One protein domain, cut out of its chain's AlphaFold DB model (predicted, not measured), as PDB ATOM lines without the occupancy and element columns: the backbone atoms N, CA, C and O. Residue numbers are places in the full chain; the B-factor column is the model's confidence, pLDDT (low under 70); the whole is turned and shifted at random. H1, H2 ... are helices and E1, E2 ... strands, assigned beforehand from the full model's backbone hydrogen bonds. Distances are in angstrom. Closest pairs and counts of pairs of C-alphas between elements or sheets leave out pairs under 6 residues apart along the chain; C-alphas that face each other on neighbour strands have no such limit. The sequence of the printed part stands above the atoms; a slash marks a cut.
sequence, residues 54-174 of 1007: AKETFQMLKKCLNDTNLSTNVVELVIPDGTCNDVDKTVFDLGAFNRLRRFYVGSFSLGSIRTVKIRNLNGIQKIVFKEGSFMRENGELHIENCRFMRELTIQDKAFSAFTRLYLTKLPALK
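What this domain is: This is residues 54 to 174 of the 1007 residues of an uncharacterized protein of Blastocystis sp. subtype 1 (strain ATCC 50177 / NandII) (UniProt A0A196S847). Capped at one end by H1, a chain with little regular structure winds in stacked turns, its short strands forming two parallel sheets of four on opposite walls. Its 121 printed residues, mixed in class, include one named helix, then eight named strands, together only 48. It is compact, radius of gyration of the C-alphas 13.1 A, spanning 35 by 33 by 20 A.

How they stand to each other: Start at H1, residues 54-64, with every O i to N i+4 pair within hydrogen-bond range. It only grazes one sheet, in order E2, 91-93, E4, 115-119, E6, 139-144, E8, 162-168. Their closest C-alphas, 54 and 93, are 4.6 A apart. The other sheet runs E1, 76-79, E3, 102-105, E5, 126-129, E7, 151-154. Within hydrogen-bond range, find N 92 and O 115, and N 79 and O 104, each 2.8 A.

Where its parts are: Find C-alpha 54 at (154.424, 167.450, 200.856); from there H1 runs 15.1 A. E8 runs 17.3 A to C-alpha 168 at (155.784, 173.883, 219.194).

The domain as a whole: The printed part has no cut. Links H1 to E1 and E1 to E2 are long. Only residue 68 has pLDDT under 70.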
ATOM      1  N   ALA A  54     154.497 168.830 200.373       88.50
ATOM      2  CA  ALA A  54     154.424 167.450 200.856       88.50
ATOM      3  C   ALA A  54     154.281 166.428 199.716       88.50
ATOM      4  O   ALA A  54     154.891 165.355 199.752       88.50
ATOM      5  N   LYS A  55     153.513 166.752 198.663       87.69
ATOM      6  CA  LYS A  55     153.431 165.909 197.453       87.69
ATOM      7  C   LYS A  55     154.775 165.843 196.731       87.69
ATOM      8  O   LYS A  55     155.173 164.772 196.278       87.69
ATOM      9  N   GLU A  56     155.466 166.974 196.633       89.69
ATOM     10  CA  GLU A  56     156.796 167.056 196.032       89.69
ATOM     11  C   GLU A  56     157.836 166.278 196.844       89.69
ATOM     12  O   GLU A  56     158.623 165.540 196.255       89.69
ATOM     13  N   THR A  57     157.779 166.352 198.177       91.81
ATOM     14  CA  THR A  57     158.643 165.575 199.082       91.81
ATOM     15  C   THR A  57     158.424 164.073 198.909       91.81
ATOM     16  O   THR A  57     159.386 163.316 198.801       91.81
ATOM     17  N   PHE A  58     157.171 163.617 198.793       90.38
ATOM     18  CA  PHE A  58     156.861 162.206 198.533       90.38
ATOM     19  C   PHE A  58     157.446 161.705 197.202       90.38
ATOM     20  O   PHE A  58     158.018 160.617 197.150       90.38
ATOM     21  N   GLN A  59     157.339 162.496 196.128       88.50
ATOM     22  CA  GLN A  59     157.922 162.137 194.828       88.50
ATOM     23  C   GLN A  59     159.453 162.180 194.849       88.50
ATOM     24  O   GLN A  59     160.102 161.304 194.275       88.50
ATOM     25  N   MET A  60     160.035 163.161 195.543       90.50
ATOM     26  CA  MET A  60     161.475 163.248 195.766       90.50
ATOM     27  C   MET A  60     161.989 161.996 196.482       90.50
ATOM     28  O   MET A  60     162.942 161.386 196.006       90.50
ATOM     29  N   LEU A  61     161.327 161.574 197.564       90.88
ATOM     30  CA  LEU A  61     161.676 160.368 198.318       90.88
ATOM     31  C   LEU A  61     161.564 159.099 197.465       90.88
ATOM     32  O   LEU A  61     162.494 158.299 197.467       90.88
ATOM     33  N   LYS A  62     160.494 158.940 196.672       88.94
ATOM     34  CA  LYS A  62     160.374 157.822 195.714       88.94
ATOM     35  C   LYS A  62     161.553 157.748 194.750       88.94
ATOM     36  O   LYS A  62     162.073 156.665 194.494       88.94
ATOM     37  N   LYS A  63     161.974 158.902 194.223       88.12
ATOM     38  CA  LYS A  63     163.095 158.997 193.283       88.12
ATOM     39  C   LYS A  63     164.432 158.719 193.972       88.12
ATOM     40  O   LYS A  63     165.222 157.945 193.446       88.12
ATOM     41  N   CYS A  64     164.698 159.343 195.119       87.81
ATOM     42  CA  CYS A  64     166.017 159.287 195.753       87.81
ATOM     43  C   CYS A  64     166.267 157.997 196.549       87.81
ATOM     44  O   CYS A  64     167.413 157.572 196.641       87.81
ATOM     45  N   LEU A  65     165.219 157.346 197.065       89.06
ATOM     46  CA  LEU A  65     165.318 156.038 197.726       89.06
ATOM     47  C   LEU A  65     165.250 154.861 196.739       89.06
ATOM     48  O   LEU A  65     165.454 153.721 197.142       89.06
ATOM     49  N   ASN A  66     164.944 155.128 195.463       84.62
ATOM     50  CA  ASN A  66     164.670 154.113 194.440       84.62
ATOM     51  C   ASN A  66     163.598 153.084 194.878       84.62
ATOM     52  O   ASN A  66     163.651 151.911 194.508       84.62
ATOM     53  N   ASP A  67     162.625 153.527 195.683       79.81
ATOM     54  CA  ASP A  67     161.569 152.689 196.253       79.81
ATOM     55  C   ASP A  67     160.232 152.951 195.547       79.81
ATOM     56  O   ASP A  67     159.526 153.936 195.796       79.81
ATOM     57  N   THR A  68     159.865 152.035 194.651       68.81
ATOM     58  CA  THR A  68     158.600 152.092 193.909       68.81
ATOM     59  C   THR A  68     157.383 151.720 194.767       68.81
ATOM     60  O   THR A  68     156.265 152.123 194.426       68.81
ATOM     61  N   ASN A  69     157.587 151.044 195.904       75.94
ATOM     62  CA  ASN A  69     156.548 150.610 196.843       75.94
ATOM     63  C   ASN A  69     156.302 151.606 197.989       75.94
ATOM     64  O   ASN A  69     155.353 151.419 198.759       75.94
ATOM     65  N   LEU A  70     157.092 152.684 198.085       85.25
ATOM     66  CA  LEU A  70     156.893 153.736 199.078       85.25
ATOM     67  C   LEU A  70     155.458 154.283 198.998       85.25
ATOM     68  O   LEU A  70     155.010 154.828 197.981       85.25
ATOM     69  N   SER A  71     154.728 154.138 200.100       86.81
ATOM     70  CA  SER A  71     153.322 154.516 200.223       86.81
ATOM     71  C   SER A  71     153.151 155.640 201.236       86.81
ATOM     72  O   SER A  71     153.856 155.702 202.236       86.81
ATOM     73  N   THR A  72     152.161 156.509 201.037       85.81
ATOM     74  CA  THR A  72     151.790 157.532 202.031       85.81
ATOM     75  C   THR A  72     151.184 156.931 203.312       85.81
ATOM     76  O   THR A  72     151.035 157.628 204.313       85.81
ATOM     77  N   ASN A  73     150.856 155.631 203.309       86.62
ATOM     78  CA  ASN A  73     150.285 154.892 204.441       86.62
ATOM     79  C   ASN A  73     151.322 154.173 205.328       86.62
ATOM     80  O   ASN A  73     150.916 153.412 206.211       86.62
ATOM     81  N   VAL A  74     152.626 154.369 205.101       91.62
ATOM     82  CA  VAL A  74     153.675 153.736 205.917       91.62
ATOM     83  C   VAL A  74     153.581 154.148 207.389       91.62
ATOM     84  O   VAL A  74     153.222 155.277 207.724       91.62
ATOM     85  N   VAL A  75     153.900 153.201 208.272       93.06
ATOM     86  CA  VAL A  75     153.914 153.392 209.735       93.06
ATOM     87  C   VAL A  75     155.318 153.731 210.234       93.06
ATOM     88  O   VAL A  75     155.473 154.419 211.242       93.06
ATOM     89  N   GLU A  76     156.342 153.295 209.512       95.50
ATOM     90  CA  GLU A  76     157.743 153.583 209.779       95.50
ATOM     91  C   GLU A  76     158.404 153.984 208.463       95.50
ATOM     92  O   GLU A  76     158.188 153.334 207.440       95.50
ATOM     93  N   LEU A  77     159.160 155.078 208.489       94.06
ATOM     94  CA  LEU A  77     159.928 155.567 207.351       94.06
ATOM     95  C   LEU A  77     161.387 155.672 207.778       94.06
ATOM     96  O   LEU A  77     161.701 156.367 208.746       94.06
ATOM     97  N   VAL A  78     162.255 154.983 207.045       94.31
ATOM     98  CA  VAL A  78     163.702 154.981 207.258       94.31
ATOM     99  C   VAL A  78     164.367 155.511 205.999       94.31
ATOM    100  O   VAL A  78     164.147 154.985 204.910       94.31
ATOM    101  N   ILE A  79     165.182 156.544 206.155       94.25
ATOM    102  CA  ILE A  79     166.093 157.032 205.121       94.25
ATOM    103  C   ILE A  79     167.455 156.396 205.416       94.25
ATOM    104  O   ILE A  79     167.967 156.612 206.512       94.25
ATOM    105  N   PRO A  80     168.027 155.575 204.519       94.25
ATOM    106  CA  PRO A  80     169.325 154.942 204.747       94.25
ATOM    107  C   PRO A  80     170.471 155.955 204.801       94.25
ATOM    108  O   PRO A  80     170.357 157.055 204.262       94.25
ATOM    109  N   ASP A  81     171.588 155.561 205.409       94.94
ATOM    110  CA  ASP A  81     172.777 156.407 205.541       94.94
ATOM    111  C   ASP A  81     173.333 156.823 204.154       94.94
ATOM    112  O   ASP A  81     173.339 156.036 203.205       94.94
ATOM    113  N   GLY A  82     173.796 158.069 204.023       92.81
ATOM    114  CA  GLY A  82     174.389 158.636 202.808       92.81
ATOM    115  C   GLY A  82     173.418 158.972 201.667       92.81
ATOM    116  O   GLY A  82     173.875 159.292 200.566       92.81
ATOM    117  N   THR A  83     172.098 158.900 201.871       91.69
ATOM    118  CA  THR A  83     171.113 158.992 200.774       91.69
ATOM    119  C   THR A  83     170.455 160.372 200.626       91.69
ATOM    120  O   THR A  83     170.454 161.209 201.529       91.69
ATOM    121  N   CYS A  84     169.882 160.627 199.440       88.50
ATOM    122  CA  CYS A  84     169.088 161.823 199.120       88.50
ATOM    123  C   CYS A  84     169.813 163.176 199.321       88.50
ATOM    124  O   CYS A  84     169.180 164.172 199.659       88.50
ATOM    125  N   ASN A  85     171.134 163.226 199.105       86.94
ATOM    126  CA  ASN A  85     171.948 164.425 199.335       86.94
ATOM    127  C   ASN A  85     171.884 165.477 198.219       86.94
ATOM    128  O   ASN A  85     171.929 166.662 198.530       86.94
ATOM    129  N   ASP A  86     171.742 165.066 196.959       82.31
ATOM    130  CA  ASP A  86     171.780 165.952 195.784       82.31
ATOM    131  C   ASP A  86     170.380 166.056 195.151       82.31
ATOM    132  O   ASP A  86     170.133 165.654 194.014       82.31
ATOM    133  N   VAL A  87     169.413 166.505 195.952       79.44
ATOM    134  CA  VAL A  87     168.014 166.675 195.539       79.44
ATOM    135  C   VAL A  87     167.735 168.138 195.185       79.44
ATOM    136  O   VAL A  87     168.067 169.031 195.955       79.44
ATOM    137  N   ASP A  88     167.047 168.396 194.065       71.06
ATOM    138  CA  ASP A  88     166.685 169.751 193.581       71.06
ATOM    139  C   ASP A  88     165.633 170.478 194.456       71.06
ATOM    140  O   ASP A  88     164.953 171.411 194.015       71.06
ATOM    141  N   LYS A  89     165.401 170.008 195.683       73.88
ATOM    142  CA  LYS A  89     164.344 170.485 196.576       73.88
ATOM    143  C   LYS A  89     164.958 171.050 197.840       73.88
ATOM    144  O   LYS A  89     165.745 170.394 198.499       73.88
ATOM    145  N   THR A  90     164.532 172.253 198.203       82.44
ATOM    146  CA  THR A  90     164.978 172.941 199.418       82.44
ATOM    147  C   THR A  90     164.044 172.706 200.606       82.44
ATOM    148  O   THR A  90     164.459 172.916 201.741       82.44
ATOM    149  N   VAL A  91     162.807 172.248 200.371       91.50
ATOM    150  CA  VAL A  91     161.793 171.999 201.408       91.50
ATOM    151  C   VAL A  91     161.465 170.507 201.487       91.50
ATOM    152  O   VAL A  91     161.107 169.896 200.481       91.50
ATOM    153  N   PHE A  92     161.545 169.951 202.692       93.31
ATOM    154  CA  PHE A  92     161.213 168.572 203.033       93.31
ATOM    155  C   PHE A  92     160.008 168.553 203.985       93.31
ATOM    156  O   PHE A  92     160.150 168.793 205.182       93.31
ATOM    157  N   ASP A  93     158.813 168.298 203.449       93.75
ATOM    158  CA  ASP A  93     157.534 168.312 204.176       93.75
ATOM    159  C   ASP A  93     156.937 166.896 204.277       93.75
ATOM    160  O   ASP A  93     156.573 166.275 203.275       93.75
ATOM    161  N   LEU A  94     156.809 166.378 205.504       93.38
ATOM    162  CA  LEU A  94     156.262 165.041 205.772       93.38
ATOM    163  C   LEU A  94     154.725 164.988 205.840       93.38
ATOM    164  O   LEU A  94     154.168 163.918 206.104       93.38
ATOM    165  N   GLY A  95     154.009 166.081 205.561       88.69
ATOM    166  CA  GLY A  95     152.546 166.171 205.673       88.69
ATOM    167  C   GLY A  95     151.743 165.159 204.836       88.69
ATOM    168  O   GLY A  95     150.545 164.983 205.055       88.69
ATOM    169  N   ALA A  96     152.372 164.454 203.889       88.56
ATOM    170  CA  ALA A  96     151.740 163.382 203.117       88.56
ATOM    171  C   ALA A  96     151.613 162.052 203.896       88.56
ATOM    172  O   ALA A  96     150.750 161.235 203.564       88.56
ATOM    173  N   PHE A  97     152.433 161.821 204.930       91.44
ATOM    174  CA  PHE A  97     152.573 160.535 205.629       91.44
ATOM    175  C   PHE A  97     151.701 160.437 206.895       91.44
ATOM    176  O   PHE A  97     152.184 160.273 208.013       91.44
ATOM    177  N   ASN A  98     150.379 160.513 206.732       84.94
ATOM    178  CA  ASN A  98     149.425 160.632 207.848       84.94
ATOM    179  C   ASN A  98     149.379 159.435 208.827       84.94
ATOM    180  O   ASN A  98     148.830 159.567 209.920       84.94
ATOM    181  N   ARG A  99     149.912 158.261 208.451       90.62
ATOM    182  CA  ARG A  99     149.961 157.052 209.304       90.62
ATOM    183  C   ARG A  99     151.311 156.830 209.993       90.62
ATOM    184  O   ARG A  99     151.454 155.851 210.729       90.62
ATOM    185  N   LEU A 100     152.271 157.727 209.774       94.50
ATOM    186  CA  LEU A 100     153.637 157.583 210.257       94.50
ATOM    187  C   LEU A 100     153.692 157.649 211.787       94.50
ATOM    188  O   LEU A 100     153.157 158.571 212.399       94.50
ATOM    189  N   ARG A 101     154.351 156.662 212.396       96.00
ATOM    190  CA  ARG A 101     154.600 156.558 213.841       96.00
ATOM    191  C   ARG A 101     156.073 156.700 214.190       96.00
ATOM    192  O   ARG A 101     156.381 157.222 215.259       96.00
ATOM    193  N   ARG A 102     156.975 156.250 213.320       97.38
ATOM    194  CA  ARG A 102     158.420 156.354 213.540       97.38
ATOM    195  C   ARG A 102     159.118 156.871 212.297       97.38
ATOM    196  O   ARG A 102     158.818 156.416 211.194       97.38
ATOM    197  N   PHE A 103     160.036 157.802 212.485       96.88
ATOM    198  CA  PHE A 103     160.823 158.373 211.404       96.88
ATOM    199  C   PHE A 103     162.305 158.333 211.761       96.88
ATOM    200  O   PHE A 103     162.696 158.827 212.818       96.88
ATOM    201  N   TYR A 104     163.106 157.738 210.883       97.38
ATOM    202  CA  TYR A 104     164.548 157.613 211.043       97.38
ATOM    203  C   TYR A 104     165.245 158.205 209.823       97.38
ATOM    204  O   TYR A 104     164.986 157.778 208.697       97.38
ATOM    205  N   VAL A 105     166.148 159.154 210.047       96.88
ATOM    206  CA  VAL A 105     167.052 159.668 209.017       96.88
ATOM    207  C   VAL A 105     168.442 159.117 209.269       96.88
ATOM    208  O   VAL A 105     168.977 159.286 210.360       96.88
ATOM    209  N   GLY A 106     168.994 158.435 208.271       95.81
ATOM    210  CA  GLY A 106     170.329 157.860 208.295       95.81
ATOM    211  C   GLY A 106     171.427 158.915 208.339       95.81
ATOM    212  O   GLY A 106     171.200 160.090 208.037       95.81
ATOM    213  N   SER A 107     172.630 158.491 208.713       96.44
ATOM    214  CA  SER A 107     173.769 159.395 208.853       96.44
ATOM    215  C   SER A 107     174.120 160.037 207.509       96.44
ATOM    216  O   SER A 107     173.901 159.429 206.461       96.44
ATOM    217  N   PHE A 108     174.650 161.261 207.512       94.62
ATOM    218  CA  PHE A 108     175.134 161.955 206.304       94.62
ATOM    219  C   PHE A 108     174.115 162.019 205.148       94.62
ATOM    220  O   PHE A 108     174.483 161.888 203.979       94.62
ATOM    221  N   SER A 109     172.825 162.170 205.462       93.88
ATOM    222  CA  SER A 109     171.721 162.146 204.488       93.88
ATOM    223  C   SER A 109     170.994 163.492 204.395       93.88
ATOM    224  O   SER A 109     171.030 164.291 205.333       93.88
ATOM    225  N   LEU A 110     170.293 163.727 203.280       92.38
ATOM    226  CA  LEU A 110     169.473 164.928 203.028       92.38
ATOM    227  C   LEU A 110     170.224 166.275 203.122       92.38
ATOM    228  O   LEU A 110     169.647 167.296 203.492       92.38
ATOM    229  N   GLY A 111     171.506 166.303 202.749       88.31
ATOM    230  CA  GLY A 111     172.386 167.461 202.927       88.31
ATOM    231  C   GLY A 111     171.921 168.773 202.281       88.31
ATOM    232  O   GLY A 111     172.183 169.819 202.860       88.31
ATOM    233  N   SER A 112     171.233 168.738 201.130       89.25
ATOM    234  CA  SER A 112     170.807 169.952 200.395       89.25
ATOM    235  C   SER A 112     169.468 170.556 200.853       89.25
ATOM    236  O   SER A 112     169.029 171.576 200.318       89.25
ATOM    237  N   ILE A 113     168.779 169.935 201.817       92.00
ATOM    238  CA  ILE A 113     167.496 170.439 202.319       92.00
ATOM    239  C   ILE A 113     167.735 171.636 203.250       92.00
ATOM    240  O   ILE A 113     168.495 171.535 204.207       92.00
ATOM    241  N   ARG A 114     167.008 172.736 203.019       91.62
ATOM    242  CA  ARG A 114     167.054 173.963 203.836       91.62
ATOM    243  C   ARG A 114     165.895 174.098 204.816       91.62
ATOM    244  O   ARG A 114     166.025 174.764 205.828       91.62
ATOM    245  N   THR A 115     164.736 173.513 204.536       93.94
ATOM    246  CA  THR A 115     163.572 173.633 205.421       93.94
ATOM    247  C   THR A 115     162.949 172.271 205.645       93.94
ATOM    248  O   THR A 115     162.460 171.652 204.703       93.94
ATOM    249  N   VAL A 116     162.915 171.819 206.893       95.62
ATOM    250  CA  VAL A 116     162.286 170.552 207.281       95.62
ATOM    251  C   VAL A 116     160.981 170.854 208.005       95.62
ATOM    252  O   VAL A 116     160.973 171.558 209.009       95.62
ATOM    253  N   LYS A 117     159.862 170.339 207.492       95.38
ATOM    254  CA  LYS A 117     158.513 170.563 208.029       95.38
ATOM    255  C   LYS A 117     157.886 169.236 208.445       95.38
ATOM    256  O   LYS A 117     157.551 168.391 207.615       95.38
ATOM    257  N   ILE A 118     157.675 169.075 209.745       95.06
ATOM    258  CA  ILE A 118     156.985 167.935 210.352       95.06
ATOM    259  C   ILE A 118     155.812 168.504 211.144       95.06
ATOM    260  O   ILE A 118     155.914 168.816 212.329       95.06
ATOM    261  N   ARG A 119     154.694 168.714 210.447       92.06
ATOM    262  CA  ARG A 119     153.533 169.431 210.985       92.06
ATOM    263  C   ARG A 119     152.287 168.562 210.983       92.06
ATOM    264  O   ARG A 119     152.023 167.862 210.010       92.06
ATOM    265  N   ASN A 120     151.487 168.659 212.044       89.06
ATOM    266  CA  ASN A 120     150.162 168.026 212.156       89.06
ATOM    267  C   ASN A 120     150.155 166.484 212.044       89.06
ATOM    268  O   ASN A 120     149.099 165.886 211.818       89.06
ATOM    269  N   LEU A 121     151.302 165.816 212.223       90.81
ATOM    270  CA  LEU A 121     151.398 164.356 212.179       90.81
ATOM    271  C   LEU A 121     150.954 163.748 213.511       90.81
ATOM    272  O   LEU A 121     151.758 163.333 214.338       90.81
ATOM    273  N   ASN A 122     149.644 163.648 213.722       83.88
ATOM    274  CA  ASN A 122     149.066 163.128 214.968       83.88
ATOM    275  C   ASN A 122     149.271 161.610 215.186       83.88
ATOM    276  O   ASN A 122     148.737 161.055 216.137       83.88
ATOM    277  N   GLY A 123     150.010 160.909 214.323       90.06
ATOM    278  CA  GLY A 123     150.428 159.520 214.543       90.06
ATOM    279  C   GLY A 123     151.865 159.375 215.049       90.06
ATOM    280  O   GLY A 123     152.193 158.328 215.608       90.06
ATOM    281  N   ILE A 124     152.714 160.395 214.858       95.88
ATOM    282  CA  ILE A 124     154.160 160.277 215.069       95.88
ATOM    283  C   ILE A 124     154.473 160.145 216.561       95.88
ATOM    284  O   ILE A 124     153.932 160.876 217.383       95.88
ATOM    285  N   GLN A 125     155.335 159.190 216.904       96.31
ATOM    286  CA  GLN A 125     155.735 158.863 218.275       96.31
ATOM    287  C   GLN A 125     157.231 159.069 218.495       96.31
ATOM    288  O   GLN A 125     157.620 159.539 219.560       96.31
ATOM    289  N   LYS A 126     158.061 158.718 217.511       97.62
ATOM    290  CA  LYS A 126     159.519 158.794 217.623       97.62
ATOM    291  C   LYS A 126     160.135 159.341 216.348       97.62
ATOM    292  O   LYS A 126     159.796 158.875 215.257       97.62
ATOM    293  N   ILE A 127     161.049 160.288 216.504       97.81
ATOM    294  CA  ILE A 127     161.888 160.789 215.420       97.81
ATOM    295  C   ILE A 127     163.350 160.666 215.826       97.81
ATOM    296  O   ILE A 127     163.719 161.057 216.931       97.81
ATOM    297  N   VAL A 128     164.161 160.121 214.924       98.06
ATOM    298  CA  VAL A 128     165.611 160.037 215.083       98.06
ATOM    299  C   VAL A 128     166.288 160.586 213.836       98.06
ATOM    300  O   VAL A 128     166.107 160.054 212.741       98.06
ATOM    301  N   PHE A 129     167.096 161.619 214.017       97.81
ATOM    302  CA  PHE A 129     168.026 162.130 213.021       97.81
ATOM    303  C   PHE A 129     169.421 161.653 213.398       97.81
ATOM    304  O   PHE A 129     169.918 162.015 214.460       97.81
ATOM    305  N   LYS A 130     170.030 160.788 212.584       97.44
ATOM    306  CA  LYS A 130     171.381 160.291 212.851       97.44
ATOM    307  C   LYS A 130     172.459 161.310 212.479       97.44
ATOM    308  O   LYS A 130     172.172 162.337 211.853       97.44
ATOM    309  N   GLU A 131     173.688 160.969 212.861       96.75
ATOM    310  CA  GLU A 131     174.889 161.786 212.725       96.75
ATOM    311  C   GLU A 131     174.998 162.471 211.357       96.75
ATOM    312  O   GLU A 131     174.925 161.835 210.303       96.75
ATOM    313  N   GLY A 132     175.181 163.787 211.368       94.06
ATOM    314  CA  GLY A 132     175.453 164.562 210.165       94.06
ATOM    315  C   GLY A 132     174.343 164.565 209.107       94.06
ATOM    316  O   GLY A 132     174.593 164.825 207.928       94.06
ATOM    317  N   SER A 133     173.099 164.270 209.475       94.44
ATOM    318  CA  SER A 133     171.970 164.547 208.581       94.44
ATOM    319  C   SER A 133     171.748 166.065 208.444       94.44
ATOM    320  O   SER A 133     171.933 166.809 209.403       94.44
ATOM    321  N   PHE A 134     171.377 166.552 207.253       92.88
ATOM    322  CA  PHE A 134     171.074 167.978 207.004       92.88
ATOM    323  C   PHE A 134     172.224 168.979 207.300       92.88
ATOM    324  O   PHE A 134     172.022 169.981 207.981       92.88
ATOM    325  N   MET A 135     173.443 168.730 206.801       83.75
ATOM    326  CA  MET A 135     174.631 169.542 207.149       83.75
ATOM    327  C   MET A 135     175.059 170.644 206.160       83.75
ATOM    328  O   MET A 135     175.872 171.481 206.541       83.75
ATOM    329  N   ARG A 136     174.642 170.630 204.881       81.38
ATOM    330  CA  ARG A 136     175.351 171.415 203.839       81.38
ATOM    331  C   ARG A 136     174.869 172.856 203.675       81.38
ATOM    332  O   ARG A 136     175.562 173.644 203.042       81.38
ATOM    333  N   GLU A 137     173.694 173.196 204.189       80.44
ATOM    334  CA  GLU A 137     173.016 174.455 203.879       80.44
ATOM    335  C   GLU A 137     172.406 175.088 205.131       80.44
ATOM    336  O   GLU A 137     171.915 174.384 206.016       80.44
ATOM    337  N   ASN A 138     172.363 176.424 205.165       87.12
ATOM    338  CA  ASN A 138     171.656 177.154 206.214       87.12
ATOM    339  C   ASN A 138     170.151 176.890 206.111       87.12
ATOM    340  O   ASN A 138     169.562 177.001 205.027       87.12
ATOM    341  N   GLY A 139     169.529 176.566 207.242       91.00
ATOM    342  CA  GLY A 139     168.166 176.055 207.240       91.00
ATOM    343  C   GLY A 139     167.394 176.162 208.549       91.00
ATOM    344  O   GLY A 139     167.896 176.647 209.562       91.00
ATOM    345  N   GLU A 140     166.147 175.693 208.495       94.19
ATOM    346  CA  GLU A 140     165.166 175.747 209.578       94.19
ATOM    347  C   GLU A 140     164.468 174.387 209.763       94.19
ATOM    348  O   GLU A 140     163.982 173.778 208.799       94.19
ATOM    349  N   LEU A 141     164.389 173.910 211.010       95.69
ATOM    350  CA  LEU A 141     163.649 172.702 211.388       95.69
ATOM    351  C   LEU A 141     162.358 173.084 212.115       95.69
ATOM    352  O   LEU A 141     162.393 173.701 213.172       95.69
ATOM    353  N   HIS A 142     161.216 172.659 211.574       95.44
ATOM    354  CA  HIS A 142     159.897 172.846 212.170       95.44
ATOM    355  C   HIS A 142     159.266 171.510 212.552       95.44
ATOM    356  O   HIS A 142     158.924 170.702 211.682       95.44
ATOM    357  N   ILE A 143     159.026 171.318 213.847       94.88
ATOM    358  CA  ILE A 143     158.244 170.208 214.390       94.88
ATOM    359  C   ILE A 143     157.091 170.800 215.197       94.88
ATOM    360  O   ILE A 143     157.269 171.321 216.298       94.88
ATOM    361  N   GLU A 144     155.890 170.747 214.623       93.75
ATOM    362  CA  GLU A 144     154.752 171.512 215.134       93.75
ATOM    363  C   GLU A 144     153.472 170.668 215.190       93.75
ATOM    364  O   GLU A 144     153.147 169.920 214.261       93.75
ATOM    365  N   ASN A 145     152.700 170.813 216.271       91.12
ATOM    366  CA  ASN A 145     151.380 170.184 216.445       91.12
ATOM    367  C   ASN A 145     151.387 168.650 216.249       91.12
ATOM    368  O   ASN A 145     150.478 168.077 215.642       91.12
ATOM    369  N   CYS A 146     152.421 167.974 216.753       92.69
ATOM    370  CA  CYS A 146     152.545 166.515 216.737       92.69
ATOM    371  C   CYS A 146     152.182 165.941 218.117       92.69
ATOM    372  O   CYS A 146     153.040 165.695 218.962       92.69
ATOM    373  N   ARG A 147     150.881 165.734 218.358       90.69
ATOM    374  CA  ARG A 147     150.320 165.526 219.712       90.69
ATOM    375  C   ARG A 147     150.729 164.242 220.436       90.69
ATOM    376  O   ARG A 147     150.552 164.169 221.645       90.69
ATOM    377  N   PHE A 148     151.225 163.234 219.721       94.00
ATOM    378  CA  PHE A 148     151.576 161.922 220.285       94.00
ATOM    379  C   PHE A 148     153.081 161.628 220.245       94.00
ATOM    380  O   PHE A 148     153.487 160.517 220.600       94.00
ATOM    381  N   MET A 149     153.898 162.606 219.833       95.12
ATOM    382  CA  MET A 149     155.352 162.467 219.787       95.12
ATOM    383  C   MET A 149     155.894 162.345 221.207       95.12
ATOM    384  O   MET A 149     155.544 163.160 222.045       95.12
ATOM    385  N   ARG A 150     156.721 161.332 221.471       95.50
ATOM    386  CA  ARG A 150     157.303 161.020 222.787       95.50
ATOM    387  C   ARG A 150     158.810 161.220 222.831       95.50
ATOM    388  O   ARG A 150     159.324 161.600 223.876       95.50
ATOM    389  N   GLU A 151     159.497 160.956 221.726       96.81
ATOM    390  CA  GLU A 151     160.957 160.987 221.653       96.81
ATOM    391  C   GLU A 151     161.404 161.727 220.393       96.81
ATOM    392  O   GLU A 151     160.972 161.390 219.282       96.81
ATOM    393  N   LEU A 152     162.283 162.706 220.584       97.56
ATOM    394  CA  LEU A 152     163.029 163.362 219.521       97.56
ATOM    395  C   LEU A 152     164.518 163.236 219.837       97.56
ATOM    396  O   LEU A 152     164.989 163.801 220.821       97.56
ATOM    397  N   THR A 153     165.231 162.509 218.982       98.00
ATOM    398  CA  THR A 153     166.684 162.355 219.057       98.00
ATOM    399  C   THR A 153     167.310 162.957 217.807       98.00
ATOM    400  O   THR A 153     167.005 162.541 216.688       98.00
ATOM    401  N   ILE A 154     168.194 163.922 217.995       97.94
ATOM    402  CA  ILE A 154     169.056 164.508 216.975       97.94
ATOM    403  C   ILE A 154     170.473 164.113 217.376       97.94
ATOM    404  O   ILE A 154     170.905 164.486 218.452       97.94
ATOM    405  N   GLN A 155     171.167 163.296 216.590       97.81
ATOM    406  CA  GLN A 155     172.538 162.864 216.883       97.81
ATOM    407  C   GLN A 155     173.566 163.880 216.375       97.81
ATOM    408  O   GLN A 155     173.224 164.824 215.668       97.81
ATOM    409  N   ASP A 156     174.830 163.655 216.721       97.38
ATOM    410  CA  ASP A 156     175.941 164.578 216.503       97.38
ATOM    411  C   ASP A 156     176.003 165.159 215.083       97.38
ATOM    412  O   ASP A 156     175.855 164.466 214.076       97.38
ATOM    413  N   LYS A 157     176.240 166.467 214.993       95.75
ATOM    414  CA  LYS A 157     176.370 167.270 213.771       95.75
ATOM    415  C   LYS A 157     175.138 167.264 212.868       95.75
ATOM    416  O   LYS A 157     175.179 167.868 211.798       95.75
ATOM    417  N   ALA A 158     174.039 166.614 213.248       96.06
ATOM    418  CA  ALA A 158     172.805 166.757 212.499       96.06
ATOM    419  C   ALA A 158     172.323 168.211 212.605       96.06
ATOM    420  O   ALA A 158     172.342 168.807 213.680       96.06
ATOM    421  N   PHE A 159     171.910 168.795 211.480       95.94
ATOM    422  CA  PHE A 159     171.509 170.202 211.405       95.94
ATOM    423  C   PHE A 159     172.605 171.192 211.860       95.94
ATOM    424  O   PHE A 159     172.294 172.268 212.367       95.94
ATOM    425  N   SER A 160     173.893 170.866 211.691       93.69
ATOM    426  CA  SER A 160     175.008 171.712 212.161       93.69
ATOM    427  C   SER A 160     175.002 173.133 211.585       93.69
ATOM    428  O   SER A 160     175.403 174.065 212.274       93.69
ATOM    429  N   ALA A 161     174.539 173.293 210.337       90.00
ATOM    430  CA  ALA A 161     174.425 174.579 209.641       90.00
ATOM    431  C   ALA A 161     173.048 175.255 209.815       90.00
ATOM    432  O   ALA A 161     172.822 176.353 209.308       90.00
ATOM    433  N   PHE A 162     172.087 174.606 210.481       94.12
ATOM    434  CA  PHE A 162     170.746 175.169 210.636       94.12
ATOM    435  C   PHE A 162     170.744 176.265 211.695       94.12
ATOM    436  O   PHE A 162     171.307 176.111 212.777       94.12
ATOM    437  N   THR A 163     170.047 177.355 211.390       92.12
ATOM    438  CA  THR A 163     170.033 178.565 212.216       92.12
ATOM    439  C   THR A 163     168.745 178.721 213.021       92.12
ATOM    440  O   THR A 163     168.645 179.647 213.827       92.12
ATOM    441  N   ARG A 164     167.743 177.848 212.819       91.81
ATOM    442  CA  ARG A 164     166.467 177.888 213.553       91.81
ATOM    443  C   ARG A 164     165.907 176.507 213.858       91.81
ATOM    444  O   ARG A 164     165.825 175.644 212.977       91.81
ATOM    445  N   LEU A 165     165.438 176.343 215.091       94.00
ATOM    446  CA  LEU A 165     164.763 175.147 215.578       94.00
ATOM    447  C   LEU A 165     163.425 175.525 216.219       94.00
ATOM    448  O   LEU A 165     163.373 176.098 217.300       94.00
ATOM    449  N   TYR A 166     162.331 175.138 215.571       92.88
ATOM    450  CA  TYR A 166     160.976 175.391 216.040       92.88
ATOM    451  C   TYR A 166     160.326 174.107 216.543       92.88
ATOM    452  O   TYR A 166     159.917 173.248 215.756       92.88
ATOM    453  N   LEU A 167     160.177 174.008 217.863       93.00
ATOM    454  CA  LEU A 167     159.455 172.931 218.538       93.00
ATOM    455  C   LEU A 167     158.212 173.516 219.211       93.00
ATOM    456  O   LEU A 167     158.321 174.194 220.227       93.00
ATOM    457  N   THR A 168     157.021 173.287 218.650       90.81
ATOM    458  CA  THR A 168     155.784 173.883 219.194       90.81
ATOM    459  C   THR A 168     154.627 172.891 219.271       90.81
ATOM    460  O   THR A 168     154.411 172.070 218.376       90.81
ATOM    461  N   LYS A 169     153.818 172.985 220.337       89.12
ATOM    462  CA  LYS A 169     152.616 172.151 220.545       89.12
ATOM    463  C   LYS A 169     152.920 170.644 220.491       89.12
ATOM    464  O   LYS A 169     152.310 169.904 219.712       89.12
ATOM    465  N   LEU A 170     153.853 170.193 221.333       92.44
ATOM    466  CA  LEU A 170     154.279 168.790 221.460       92.44
ATOM    467  C   LEU A 170     153.961 168.233 222.871       92.44
ATOM    468  O   LEU A 170     154.873 167.865 223.610       92.44
ATOM    469  N   PRO A 171     152.676 168.144 223.269       90.94
ATOM    470  CA  PRO A 171     152.271 167.893 224.660       90.94
ATOM    471  C   PRO A 171     152.664 166.515 225.217       90.94
ATOM    472  O   PRO A 171     152.702 166.336 226.431       90.94
ATOM    473  N   ALA A 172     152.943 165.529 224.355       93.88
ATOM    474  CA  ALA A 172     153.319 164.171 224.759       93.88
ATOM    475  C   ALA A 172     154.838 163.916 224.772       93.88
ATOM    476  O   ALA A 172     155.243 162.794 225.105       93.88
ATOM    477  N   LEU A 173     155.663 164.905 224.391       95.44
ATOM    478  CA  LEU A 173     157.112 164.729 224.277       95.44
ATOM    479  C   LEU A 173     157.690 164.482 225.667       95.44
ATOM    480  O   LEU A 173     157.434 165.266 226.571       95.44
ATOM    481  N   LYS A 174     158.440 163.390 225.837       95.50
ATOM    482  CA  LYS A 174     159.052 162.978 227.107       95.50
ATOM    483  C   LYS A 174     160.558 163.177 227.134       95.50
ATOM    484  O   LYS A 174     161.100 163.492 228.188       95.50
TER     485      LYS A 174